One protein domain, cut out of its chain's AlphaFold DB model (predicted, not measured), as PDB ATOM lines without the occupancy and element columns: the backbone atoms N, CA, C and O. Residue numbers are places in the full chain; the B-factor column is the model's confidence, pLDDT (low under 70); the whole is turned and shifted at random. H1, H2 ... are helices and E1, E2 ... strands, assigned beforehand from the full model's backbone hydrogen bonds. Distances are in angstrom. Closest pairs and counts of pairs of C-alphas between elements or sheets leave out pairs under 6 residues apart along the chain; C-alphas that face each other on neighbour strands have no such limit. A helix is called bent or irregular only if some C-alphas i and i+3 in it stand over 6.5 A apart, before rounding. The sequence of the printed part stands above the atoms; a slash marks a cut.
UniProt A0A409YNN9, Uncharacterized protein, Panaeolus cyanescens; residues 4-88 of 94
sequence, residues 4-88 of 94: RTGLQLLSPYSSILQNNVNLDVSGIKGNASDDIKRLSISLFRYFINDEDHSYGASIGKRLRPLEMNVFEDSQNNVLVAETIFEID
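This is residues 4 to 88 of the 94 residues of an uncharacterized protein of Panaeolus cyanescens (UniProt A0A409YNN9). A long, twisted hairpin of two strands, E1 and E2, has one long helix, H3, over it, chiefly over E1; the short helix H2 crosses H3 on the side away from the hairpin, and H1 lies at the far side of the model, beyond H3 from the hairpin. A wide loop, residues 20 to 33, leads from H2 to H3, and little H4 makes the turn from the far end of H3 into E1. The printed part has 85 residues, with four named helices and two named strands in the order H1 H2 H3 H4 E1 E2; the class is mixed, helices and strands, and the sheet E1 - E2 is antiparallel. The whole is only just compact, close to loose, with a radius of gyration of the C-alphas of 13.9 A and a rounded outline of 40 by 32 by 26 A.

E1, residues 63 to 73, and E2, residues 78 to 87, form an antiparallel hairpin, with 162 degrees between their directions. N 64 and O 86 are 2.8 A apart and N 82 and O 69 are 2.9 A apart, both within hydrogen-bond range. E1 bends by 65 degrees at residue 66. The closest C-alphas of E1 and H3, residues 34 to 49, are those of Met 68 and Lys 37, 6.9 A apart. H3 and E2 are apart. H2, residues 11 to 19, touches H3 about perpendicular, at 81 degrees; H3 touches H2 with residues 39 to 46 alone, and the closest C-alphas of the two are those of Ile 16 and Ser 42, 6.5 A apart. H4, residues 57 to 60, touches residues 47 to 49 of H3 alone, closest at the C-alphas of Ala 57 and Ile 48, 4.2 A. H4 and E2 are only just apart, at 8.3 A. H1, residues 4 to 9, and H2 meet only through their link; H1 touches no helix. In H1 and H3 every O i to N i+4 pair is within hydrogen-bond range; H2 has 3 of 5, and H4 is too short for such a pair.

E1 runs 26.4 A from C-alpha 63 at (17.101, 28.594, 14.771) to C-alpha 73, and E2 runs 28.7 A to C-alpha 87 at (19.840, 29.029, 18.708). H3 measures 22.1 A and H2 13.9 A. H2 is irregular, with C-alphas 12 and 15 at 7.7 A. H1 begins at C-alpha 4, (5.998, 9.074, -2.902), and spans 9.1 A; H4 spans 4.9 A.

The C-alphas of Asp 52 and Ser 74 are the two farthest apart, 40.7 A. The printed part has no cut. The link from H2 to H3 is long, 14 residues. The mean pLDDT of the printed part is 79.8; residues 4 to 22 and 51 to 55 are under 70.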
ATOM      1  N   ARG A   4       6.936   8.494  -1.927       41.44
ATOM      2  CA  ARG A   4       5.998   9.074  -2.902       41.44
ATOM      3  C   ARG A   4       4.615   9.329  -2.308       41.44
ATOM      4  O   ARG A   4       3.979  10.318  -2.663       41.44
ATOM      5  N   THR A   5       4.159   8.485  -1.384       51.12
ATOM      6  CA  THR A   5       2.892   8.681  -0.663       51.12
ATOM      7  C   THR A   5       2.994   9.848   0.327       51.12
ATOM      8  O   THR A   5       2.046  10.616   0.469       51.12
ATOM      9  N   GLY A   6       4.161  10.047   0.951       50.47
ATOM     10  CA  GLY A   6       4.434  11.214   1.801       50.47
ATOM     11  C   GLY A   6       4.434  12.537   1.025       50.47
ATOM     12  O   GLY A   6       3.846  13.520   1.468       50.47
ATOM     13  N   LEU A   7       5.003  12.549  -0.186       50.78
ATOM     14  CA  LEU A   7       4.970  13.715  -1.077       50.78
ATOM     15  C   LEU A   7       3.551  14.062  -1.565       50.78
ATOM     16  O   LEU A   7       3.242  15.238  -1.742       50.78
ATOM     17  N   GLN A   8       2.666  13.072  -1.734       53.62
ATOM     18  CA  GLN A   8       1.261  13.317  -2.089       53.62
ATOM     19  C   GLN A   8       0.481  14.038  -0.978       53.62
ATOM     20  O   GLN A   8      -0.358  14.883  -1.288       53.62
ATOM     21  N   LEU A   9       0.789  13.781   0.299       55.34
ATOM     22  CA  LEU A   9       0.208  14.519   1.435       55.34
ATOM     23  C   LEU A   9       0.688  15.979   1.498       55.34
ATOM     24  O   LEU A   9       0.007  16.833   2.060       55.34
ATOM     25  N   LEU A  10       1.830  16.274   0.875       55.28
ATOM     26  CA  LEU A  10       2.394  17.617   0.756       55.28
ATOM     27  C   LEU A  10       2.031  18.308  -0.568       55.28
ATOM     28  O   LEU A  10       2.551  19.382  -0.854       55.28
ATOM     29  N   SER A  11       1.111  17.742  -1.357       57.44
ATOM     30  CA  SER A  11       0.589  18.339  -2.599       57.44
ATOM     31  C   SER A  11       0.170  19.823  -2.472       57.44
ATOM     32  O   SER A  11       0.534  20.610  -3.355       57.44
ATOM     33  N   PRO A  12      -0.472  20.277  -1.371       61.28
ATOM     34  CA  PRO A  12      -0.779  21.700  -1.171       61.28
ATOM     35  C   PRO A  12       0.466  22.595  -1.041       61.28
ATOM     36  O   PRO A  12       0.400  23.793  -1.288       61.28
ATOM     37  N   TYR A  13       1.607  22.008  -0.682       57.28
ATOM     38  CA  TYR A  13       2.903  22.659  -0.483       57.28
ATOM     39  C   TYR A  13       3.853  22.432  -1.670       57.28
ATOM     40  O   TYR A  13       5.057  22.666  -1.577       57.28
ATOM     41  N   SER A  14       3.331  21.979  -2.810       60.38
ATOM     42  CA  SER A  14       4.113  21.710  -4.023       60.38
ATOM     43  C   SER A  14       4.868  22.945  -4.542       60.38
ATOM     44  O   SER A  14       5.988  22.818  -5.032       60.38
ATOM     45  N   SER A  15       4.331  24.152  -4.342       57.66
ATOM     46  CA  SER A  15       5.029  25.418  -4.614       57.66
ATOM     47  C   SER A  15       6.219  25.668  -3.672       57.66
ATOM     48  O   SER A  15       7.243  26.205  -4.096       57.66
ATOM     49  N   ILE A  16       6.129  25.235  -2.409       57.50
ATOM     50  CA  ILE A  16       7.219  25.308  -1.420       57.50
ATOM     51  C   ILE A  16       8.350  24.357  -1.819       57.50
ATOM     52  O   ILE A  16       9.521  24.720  -1.734       57.50
ATOM     53  N   LEU A  17       8.004  23.167  -2.315       55.16
ATOM     54  CA  LEU A  17       8.960  22.191  -2.839       55.16
ATOM     55  C   LEU A  17       9.689  22.695  -4.096       55.16
ATOM     56  O   LEU A  17      10.889  22.469  -4.233       55.16
ATOM     57  N   GLN A  18       8.999  23.412  -4.991       57.09
ATOM     58  CA  GLN A  18       9.592  23.954  -6.222       57.09
ATOM     59  C   GLN A  18      10.530  25.150  -5.981       57.09
ATOM     60  O   GLN A  18      11.536  25.279  -6.673       57.09
ATOM     61  N   ASN A  19      10.249  25.999  -4.989       53.34
ATOM     62  CA  ASN A  19      11.054  27.199  -4.715       53.34
ATOM     63  C   ASN A  19      12.347  26.930  -3.924       53.34
ATOM     64  O   ASN A  19      13.215  27.797  -3.853       53.34
ATOM     65  N   ASN A  20      12.497  25.741  -3.339       58.59
ATOM     66  CA  ASN A  20      13.577  25.433  -2.397       58.59
ATOM     67  C   ASN A  20      14.532  24.324  -2.872       58.59
ATOM     68  O   ASN A  20      15.359  23.836  -2.101       58.59
ATOM     69  N   VAL A  21      14.478  23.966  -4.161       58.25
ATOM     70  CA  VAL A  21      15.397  22.997  -4.794       58.25
ATOM     71  C   VAL A  21      16.872  23.413  -4.636       58.25
ATOM     72  O   VAL A  21      17.756  22.565  -4.619       58.25
ATOM     73  N   ASN A  22      17.133  24.707  -4.423       66.62
ATOM     74  CA  ASN A  22      18.474  25.272  -4.265       66.62
ATOM     75  C   ASN A  22      18.892  25.523  -2.806       66.62
ATOM     76  O   ASN A  22      19.846  26.264  -2.571       66.62
ATOM     77  N   LEU A  23      18.198  24.956  -1.812       81.31
ATOM     78  CA  LEU A  23      18.670  25.041  -0.432       81.31
ATOM     79  C   LEU A  23      19.954  24.227  -0.265       81.31
ATOM     80  O   LEU A  23      19.963  23.005  -0.445       81.31
ATOM     81  N   ASP A  24      21.028  24.921   0.104       88.69
ATOM     82  CA  ASP A  24      22.260  24.275   0.528       88.69
ATOM     83  C   ASP A  24      22.045  23.620   1.897       88.69
ATOM     84  O   ASP A  24      21.724  24.277   2.888       88.69
ATOM     85  N   VAL A  25      22.191  22.297   1.917       92.06
ATOM     86  CA  VAL A  25      22.070  21.444   3.106       92.06
ATOM     87  C   VAL A  25      23.370  20.708   3.410       92.06
ATOM     88  O   VAL A  25      23.404  19.877   4.313       92.06
ATOM     89  N   SER A  26      24.451  21.018   2.685       92.06
ATOM     90  CA  SER A  26      25.745  20.341   2.827       92.06
ATOM     91  C   SER A  26      26.360  20.508   4.221       92.06
ATOM     92  O   SER A  26      27.084  19.632   4.690       92.06
ATOM     93  N   GLY A  27      26.027  21.602   4.915       93.00
ATOM     94  CA  GLY A  27      26.436  21.856   6.297       93.00
ATOM     95  C   GLY A  27      25.645  21.085   7.361       93.00
ATOM     96  O   GLY A  27      26.030  21.115   8.528       93.00
ATOM     97  N   ILE A  28      24.557  20.400   6.989       95.50
ATOM     98  CA  ILE A  28      23.673  19.700   7.930       95.50
ATOM     99  C   ILE A  28      24.084  18.236   8.015       95.50
ATOM    100  O   ILE A  28      24.016  17.480   7.039       95.50
ATOM    101  N   LYS A  29      24.489  17.827   9.214       96.38
ATOM    102  CA  LYS A  29      24.943  16.468   9.524       96.38
ATOM    103  C   LYS A  29      23.764  15.495   9.650       96.38
ATOM    104  O   LYS A  29      22.600  15.872   9.494       96.38
ATOM    105  N   GLY A  30      24.081  14.237   9.943       95.50
ATOM    106  CA  GLY A  30      23.098  13.188  10.210       95.50
ATOM    107  C   GLY A  30      22.773  12.329   8.990       95.50
ATOM    108  O   GLY A  30      23.254  12.577   7.879       95.50
ATOM    109  N   ASN A  31      21.987  11.281   9.227       95.44
ATOM    110  CA  ASN A  31      21.737  10.213   8.254       95.44
ATOM    111  C   ASN A  31      20.517  10.452   7.340       95.44
ATOM    112  O   ASN A  31      20.264   9.641   6.448       95.44
ATOM    113  N   ALA A  32      19.766  11.542   7.534       93.25
ATOM    114  CA  ALA A  32      18.692  11.912   6.620       93.25
ATOM    115  C   ALA A  32      19.254  12.233   5.223       93.25
ATOM    116  O   ALA A  32      20.332  12.818   5.091       93.25
ATOM    117  N   SER A  33      18.511  11.888   4.169       91.06
ATOM    118  CA  SER A  33      18.902  12.250   2.804       91.06
ATOM    119  C   SER A  33      18.821  13.760   2.587       91.06
ATOM    120  O   SER A  33      18.027  14.455   3.226       91.06
ATOM    121  N   ASP A  34      19.598  14.276   1.637       89.88
ATOM    122  CA  ASP A  34      19.571  15.700   1.296       89.88
ATOM    123  C   ASP A  34      18.181  16.174   0.856       89.88
ATOM    124  O   ASP A  34      17.784  17.294   1.169       89.88
ATOM    125  N   ASP A  35      17.401  15.319   0.192       85.56
ATOM    126  CA  ASP A  35      16.029  15.642  -0.208       85.56
ATOM    127  C   ASP A  35      15.108  15.823   1.002       85.56
ATOM    128  O   ASP A  35      14.321  16.770   1.047       85.56
ATOM    129  N   ILE A  36      15.245  14.964   2.019       85.94
ATOM    130  CA  ILE A  36      14.526  15.108   3.290       85.94
ATOM    131  C   ILE A  36      14.976  16.379   4.006       85.94
ATOM    132  O   ILE A  36      14.130  17.147   4.457       85.94
ATOM    133  N   LYS A  37      16.288  16.645   4.060       89.88
ATOM    134  CA  LYS A  37      16.827  17.868   4.673       89.88
ATOM    135  C   LYS A  37      16.244  19.116   4.014       89.88
ATOM    136  O   LYS A  37      15.719  19.987   4.705       89.88
ATOM    137  N   ARG A  38      16.265  19.189   2.678       89.25
ATOM    138  CA  ARG A  38      15.693  20.317   1.922       89.25
ATOM    139  C   ARG A  38      14.205  20.470   2.198       89.25
ATOM    140  O   ARG A  38      13.768  21.580   2.498       89.25
ATOM    141  N   LEU A  39      13.435  19.384   2.144       84.50
ATOM    142  CA  LEU A  39      11.998  19.422   2.412       84.50
ATOM    143  C   LEU A  39      11.699  19.935   3.830       84.50
ATOM    144  O   LEU A  39      10.926  20.882   3.983       84.50
ATOM    145  N   SER A  40      12.344  19.369   4.851       87.12
ATOM    146  CA  SER A  40      12.146  19.753   6.253       87.12
ATOM    147  C   SER A  40      12.463  21.229   6.492       87.12
ATOM    148  O   SER A  40      11.670  21.940   7.109       87.12
ATOM    149  N   ILE A  41      13.577  21.730   5.948       88.38
ATOM    150  CA  ILE A  41      13.949  23.149   6.071       88.38
ATOM    151  C   ILE A  41      12.966  24.045   5.327       88.38
ATOM    152  O   ILE A  41      12.646  25.126   5.811       88.38
ATOM    153  N   SER A  42      12.488  23.619   4.161       84.56
ATOM    154  CA  SER A  42      11.532  24.397   3.371       84.56
ATOM    155  C   SER A  42      10.228  24.607   4.134       84.56
ATOM    156  O   SER A  42       9.733  25.729   4.213       84.56
ATOM    157  N   LEU A  43       9.709  23.538   4.744       82.19
ATOM    158  CA  LEU A  43       8.528  23.604   5.602       82.19
ATOM    159  C   LEU A  43       8.792  24.469   6.835       82.19
ATOM    160  O   LEU A  43       8.001  25.356   7.140       82.19
ATOM    161  N   PHE A  44       9.926  24.265   7.507       85.50
ATOM    162  CA  PHE A  44      10.309  25.073   8.661       85.50
ATOM    163  C   PHE A  44      10.347  26.571   8.318       85.50
ATOM    164  O   PHE A  44       9.695  27.373   8.982       85.50
ATOM    165  N   ARG A  45      11.028  26.942   7.226       84.38
ATOM    166  CA  ARG A  45      11.125  28.326   6.735       84.38
ATOM    167  C   ARG A  45       9.772  28.929   6.387       84.38
ATOM    168  O   ARG A  45       9.563  30.111   6.637       84.38
ATOM    169  N   TYR A  46       8.867  28.138   5.820       79.69
ATOM    170  CA  TYR A  46       7.513  28.589   5.519       79.69
ATOM    171  C   TYR A  46       6.777  29.034   6.791       79.69
ATOM    172  O   TYR A  46       6.297  30.161   6.850       79.69
ATOM    173  N   PHE A  47       6.769  28.202   7.838       78.00
ATOM    174  CA  PHE A  47       6.035  28.503   9.074       78.00
ATOM    175  C   PHE A  47       6.639  29.637   9.914       78.00
ATOM    176  O   PHE A  47       5.913  30.304  10.648       78.00
ATOM    177  N   ILE A  48       7.953  29.867   9.837       82.25
ATOM    178  CA  ILE A  48       8.609  30.958  10.586       82.25
ATOM    179  C   ILE A  48       8.586  32.300   9.841       82.25
ATOM    180  O   ILE A  48       8.913  33.324  10.435       82.25
ATOM    181  N   ASN A  49       8.255  32.306   8.545       77.44
ATOM    182  CA  ASN A  49       8.147  33.534   7.753       77.44
ATOM    183  C   ASN A  49       6.754  34.174   7.822       77.44
ATOM    184  O   ASN A  49       6.610  35.321   7.408       77.44
ATOM    185  N   ASP A  50       5.759  33.476   8.365       76.88
ATOM    186  CA  ASP A  50       4.427  34.021   8.634       76.88
ATOM    187  C   ASP A  50       4.404  34.735   9.999       76.88
ATOM    188  O   ASP A  50       3.887  34.220  10.992       76.88
ATOM    189  N   GLU A  51       5.062  35.897  10.077       67.69
ATOM    190  CA  GLU A  51       5.238  36.653  11.332       67.69
ATOM    191  C   GLU A  51       3.917  37.101  11.964       67.69
ATOM    192  O   GLU A  51       3.818  37.141  13.190       67.69
ATOM    193  N   ASP A  52       2.903  37.385  11.148       68.69
ATOM    194  CA  ASP A  52       1.605  37.875  11.614       68.69
ATOM    195  C   ASP A  52       0.747  36.767  12.255       68.69
ATOM    196  O   ASP A  52      -0.155  37.061  13.042       68.69
ATOM    197  N   HIS A  53       1.034  35.490  11.964       66.06
ATOM    198  CA  HIS A  53       0.222  34.352  12.421       66.06
ATOM    199  C   HIS A  53       1.000  33.304  13.231       66.06
ATOM    200  O   HIS A  53       0.397  32.375  13.774       66.06
ATOM    201  N   SER A  54       2.322  33.438  13.362       65.06
ATOM    202  CA  SER A  54       3.173  32.472  14.060       65.06
ATOM    203  C   SER A  54       3.812  33.088  15.306       65.06
ATOM    204  O   SER A  54       4.815  33.798  15.237       65.06
ATOM    205  N   TYR A  55       3.269  32.737  16.481       59.47
ATOM    206  CA  TYR A  55       3.747  33.166  17.811       59.47
ATOM    207  C   TYR A  55       5.249  32.887  18.051       59.47
ATOM    208  O   TYR A  55       5.871  33.486  18.925       59.47
ATOM    209  N   GLY A  56       5.856  31.993  17.262       71.38
ATOM    210  CA  GLY A  56       7.267  31.626  17.343       71.38
ATOM    211  C   GLY A  56       8.146  32.139  16.201       71.38
ATOM    212  O   GLY A  56       9.316  31.771  16.181       71.38
ATOM    213  N   ALA A  57       7.647  32.951  15.262       80.62
ATOM    214  CA  ALA A  57       8.407  33.371  14.077       80.62
ATOM    215  C   ALA A  57       9.752  34.038  14.425       80.62
ATOM    216  O   ALA A  57      10.794  33.675  13.879       80.62
ATOM    217  N   SER A  58       9.761  34.941  15.409       79.94
ATOM    218  CA  SER A  58      10.971  35.647  15.861       79.94
ATOM    219  C   SER A  58      12.005  34.733  16.539       79.94
ATOM    220  O   SER A  58      13.207  35.005  16.508       79.94
ATOM    221  N   ILE A  59      11.566  33.634  17.158       83.12
ATOM    222  CA  ILE A  59      12.451  32.591  17.699       83.12
ATOM    223  C   ILE A  59      12.920  31.685  16.561       83.12
ATOM    224  O   ILE A  59      14.113  31.436  16.427       83.12
ATOM    225  N   GLY A  60      12.000  31.247  15.704       85.50
ATOM    226  CA  GLY A  60      12.260  30.352  14.582       85.50
ATOM    227  C   GLY A  60      13.295  30.899  13.603       85.50
ATOM    228  O   GLY A  60      14.159  30.155  13.153       85.50
ATOM    229  N   LYS A  61      13.288  32.213  13.349       85.44
ATOM    230  CA  LYS A  61      14.302  32.893  12.524       85.44
ATOM    231  C   LYS A  61      15.721  32.840  13.099       85.44
ATOM    232  O   LYS A  61      16.675  33.019  12.348       85.44
ATOM    233  N   ARG A  62      15.867  32.582  14.402       88.56
ATOM    234  CA  ARG A  62      17.159  32.417  15.086       88.56
ATOM    235  C   ARG A  62      17.606  30.959  15.177       88.56
ATOM    236  O   ARG A  62      18.723  30.703  15.614       88.56
ATOM    237  N   LEU A  63      16.755  30.010  14.779       90.50
ATOM    238  CA  LEU A  63      17.101  28.594  14.771       90.50
ATOM    239  C   LEU A  63      17.889  28.244  13.507       90.50
ATOM    240  O   LEU A  63      17.445  28.498  12.384       90.50
ATOM    241  N   ARG A  64      19.038  27.594  13.687       91.19
ATOM    242  CA  ARG A  64      19.882  27.075  12.606       91.19
ATOM    243  C   ARG A  64      19.950  25.547  12.710       91.19
ATOM    244  O   ARG A  64      20.464  25.044  13.704       91.19
ATOM    245  N   PRO A  65      19.413  24.780  11.741       92.31
ATOM    246  CA  PRO A  65      19.483  23.321  11.789       92.31
ATOM    247  C   PRO A  65      20.937  22.857  11.630       92.31
ATOM    248  O   PRO A  65      21.619  23.277  10.696       92.31
ATOM    249  N   LEU A  66      21.395  21.986  12.528       95.88
ATOM    250  CA  LEU A  66      22.750  21.423  12.527       95.88
ATOM    251  C   LEU A  66      22.776  19.961  12.085       95.88
ATOM    252  O   LEU A  66      23.718  19.527  11.418       95.88
ATOM    253  N   GLU A  67      21.753  19.197  12.460       97.12
ATOM    254  CA  GLU A  67      21.709  17.756  12.243       97.12
ATOM    255  C   GLU A  67      20.276  17.275  12.028       97.12
ATOM    256  O   GLU A  67      19.346  17.775  12.664       97.12
ATOM    257  N   MET A  68      20.101  16.310  11.123       97.00
ATOM    258  CA  MET A  68      18.825  15.639  10.880       97.00
ATOM    259  C   MET A  68      19.023  14.131  10.783       97.00
ATOM    260  O   MET A  68      19.759  13.650   9.917       97.00
ATOM    261  N   ASN A  69      18.316  13.399  11.640       95.38
ATOM    262  CA  ASN A  69      18.404  11.951  11.738       95.38
ATOM    263  C   ASN A  69      17.042  11.294  11.524       95.38
ATOM    264  O   ASN A  69      16.002  11.837  11.892       95.38
ATOM    265  N   VAL A  70      17.066  10.100  10.946       91.31
ATOM    266  CA  VAL A  70      15.931   9.192  10.833       91.31
ATOM    267  C   VAL A  70      16.382   7.829  11.329       91.31
ATOM    268  O   VAL A  70      17.400   7.299  10.878       91.31
ATOM    269  N   PHE A  71      15.640   7.252  12.260       92.31
ATOM    270  CA  PHE A  71      15.933   5.930  12.796       92.31
ATOM    271  C   PHE A  71      14.647   5.162  13.073       92.31
ATOM    272  O   PHE A  71      13.575   5.736  13.266       92.31
ATOM    273  N   GLU A  72      14.758   3.841  13.051       92.00
ATOM    274  CA  GLU A  72      13.671   2.949  13.431       92.00
ATOM    275  C   GLU A  72      13.640   2.817  14.954       92.00
ATOM    276  O   GLU A  72      14.624   2.416  15.578       92.00
ATOM    277  N   ASP A  73      12.497   3.135  15.553       90.69
ATOM    278  CA  ASP A  73      12.206   2.757  16.927       90.69
ATOM    279  C   ASP A  73      11.668   1.325  16.927       90.69
ATOM    280  O   ASP A  73      10.498   1.063  16.628       90.69
ATOM    281  N   SER A  74      12.553   0.389  17.258       86.31
ATOM    282  CA  SER A  74      12.257  -1.042  17.285       86.31
ATOM    283  C   SER A  74      11.232  -1.437  18.350       86.31
ATOM    284  O   SER A  74      10.612  -2.491  18.216       86.31
ATOM    285  N   GLN A  75      11.014  -0.613  19.381       87.38
ATOM    286  CA  GLN A  75      10.022  -0.900  20.420       87.38
ATOM    287  C   GLN A  75       8.603  -0.621  19.928       87.38
ATOM    288  O   GLN A  75       7.679  -1.367  20.243       87.38
ATOM    289  N   ASN A  76       8.444   0.436  19.133       88.06
ATOM    290  CA  ASN A  76       7.143   0.905  18.665       88.06
ATOM    291  C   ASN A  76       6.876   0.587  17.186       88.06
ATOM    292  O   ASN A  76       5.773   0.832  16.701       88.06
ATOM    293  N   ASN A  77       7.853   0.013  16.475       88.62
ATOM    294  CA  ASN A  77       7.796  -0.275  15.041       88.62
ATOM    295  C   ASN A  77       7.413   0.969  14.212       88.62
ATOM    296  O   ASN A  77       6.577   0.913  13.305       88.62
ATOM    297  N   VAL A  78       8.005   2.111  14.566       88.94
ATOM    298  CA  VAL A  78       7.792   3.399  13.896       88.94
ATOM    299  C   VAL A  78       9.116   3.986  13.431       88.94
ATOM    300  O   VAL A  78      10.171   3.729  14.007       88.94
ATOM    301  N   LEU A  79       9.053   4.809  12.387       86.31
ATOM    302  CA  LEU A  79      10.161   5.673  12.003       86.31
ATOM    303  C   LEU A  79      10.093   6.955  12.826       86.31
ATOM    304  O   LEU A  79       9.056   7.619  12.862       86.31
ATOM    305  N   VAL A  80      11.209   7.305  13.451       89.50
ATOM    306  CA  VAL A  80      11.382   8.537  14.214       89.50
ATOM    307  C   VAL A  80      12.313   9.452  13.437       89.50
ATOM    308  O   VAL A  80      13.338   9.015  12.915       89.50
ATOM    309  N   ALA A  81      11.936  10.725  13.351       90.12
ATOM    310  CA  ALA A  81      12.773  11.776  12.801       90.12
ATOM    311  C   ALA A  81      13.182  12.732  13.921       90.12
ATOM    312  O   ALA A  81      12.351  13.149  14.727       90.12
ATOM    313  N   GLU A  82      14.457  13.097  13.943       94.00
ATOM    314  CA  GLU A  82      15.038  14.039  14.890       94.00
ATOM    315  C   GLU A  82      15.703  15.182  14.122       94.00
ATOM    316  O   GLU A  82      16.314  14.982  13.070       94.00
ATOM    317  N   THR A  83      15.577  16.403  14.635       94.38
ATOM    318  CA  THR A  83      16.302  17.567  14.119       94.38
ATOM    319  C   THR A  83      16.904  18.346  15.275       94.38
ATOM    320  O   THR A  83      16.192  18.739  16.198       94.38
ATOM    321  N   ILE A  84      18.209  18.597  15.195       95.44
ATOM    322  CA  ILE A  84      18.952  19.397  16.167       95.44
ATOM    323  C   ILE A  84      19.106  20.809  15.610       95.44
ATOM    324  O   ILE A  84      19.603  20.997  14.495       95.44
ATOM    325  N   PHE A  85      18.708  21.800  16.403       94.19
ATOM    326  CA  PHE A  85      18.861  23.216  16.087       94.19
ATOM    327  C   PHE A  85      19.844  23.883  17.046       94.19
ATOM    328  O   PHE A  85      19.828  23.628  18.248       94.19
ATOM    329  N   GLU A  86      20.657  24.784  16.509       94.19
ATOM    330  CA  GLU A  86      21.355  25.813  17.272       94.19
ATOM    331  C   GLU A  86      20.471  27.058  17.370       94.19
ATOM    332  O   GLU A  86      19.745  27.378  16.427       94.19
ATOM    333  N   ILE A  87      20.533  27.759  18.501       91.81
ATOM    334  CA  ILE A  87      19.840  29.029  18.708       91.81
ATOM    335  C   ILE A  87      20.787  30.052  19.323       91.81
ATOM    336  O   ILE A  87      21.434  29.785  20.335       91.81
ATOM    337  N   ASP A  88      20.803  31.245  18.742       84.50
ATOM    338  CA  ASP A  88      21.474  32.396  19.332       84.50
ATOM    339  C   ASP A  88      20.525  33.084  20.333       84.50
ATOM    340  O   ASP A  88      19.446  33.580  19.978       84.50
TER     341      ASP A  88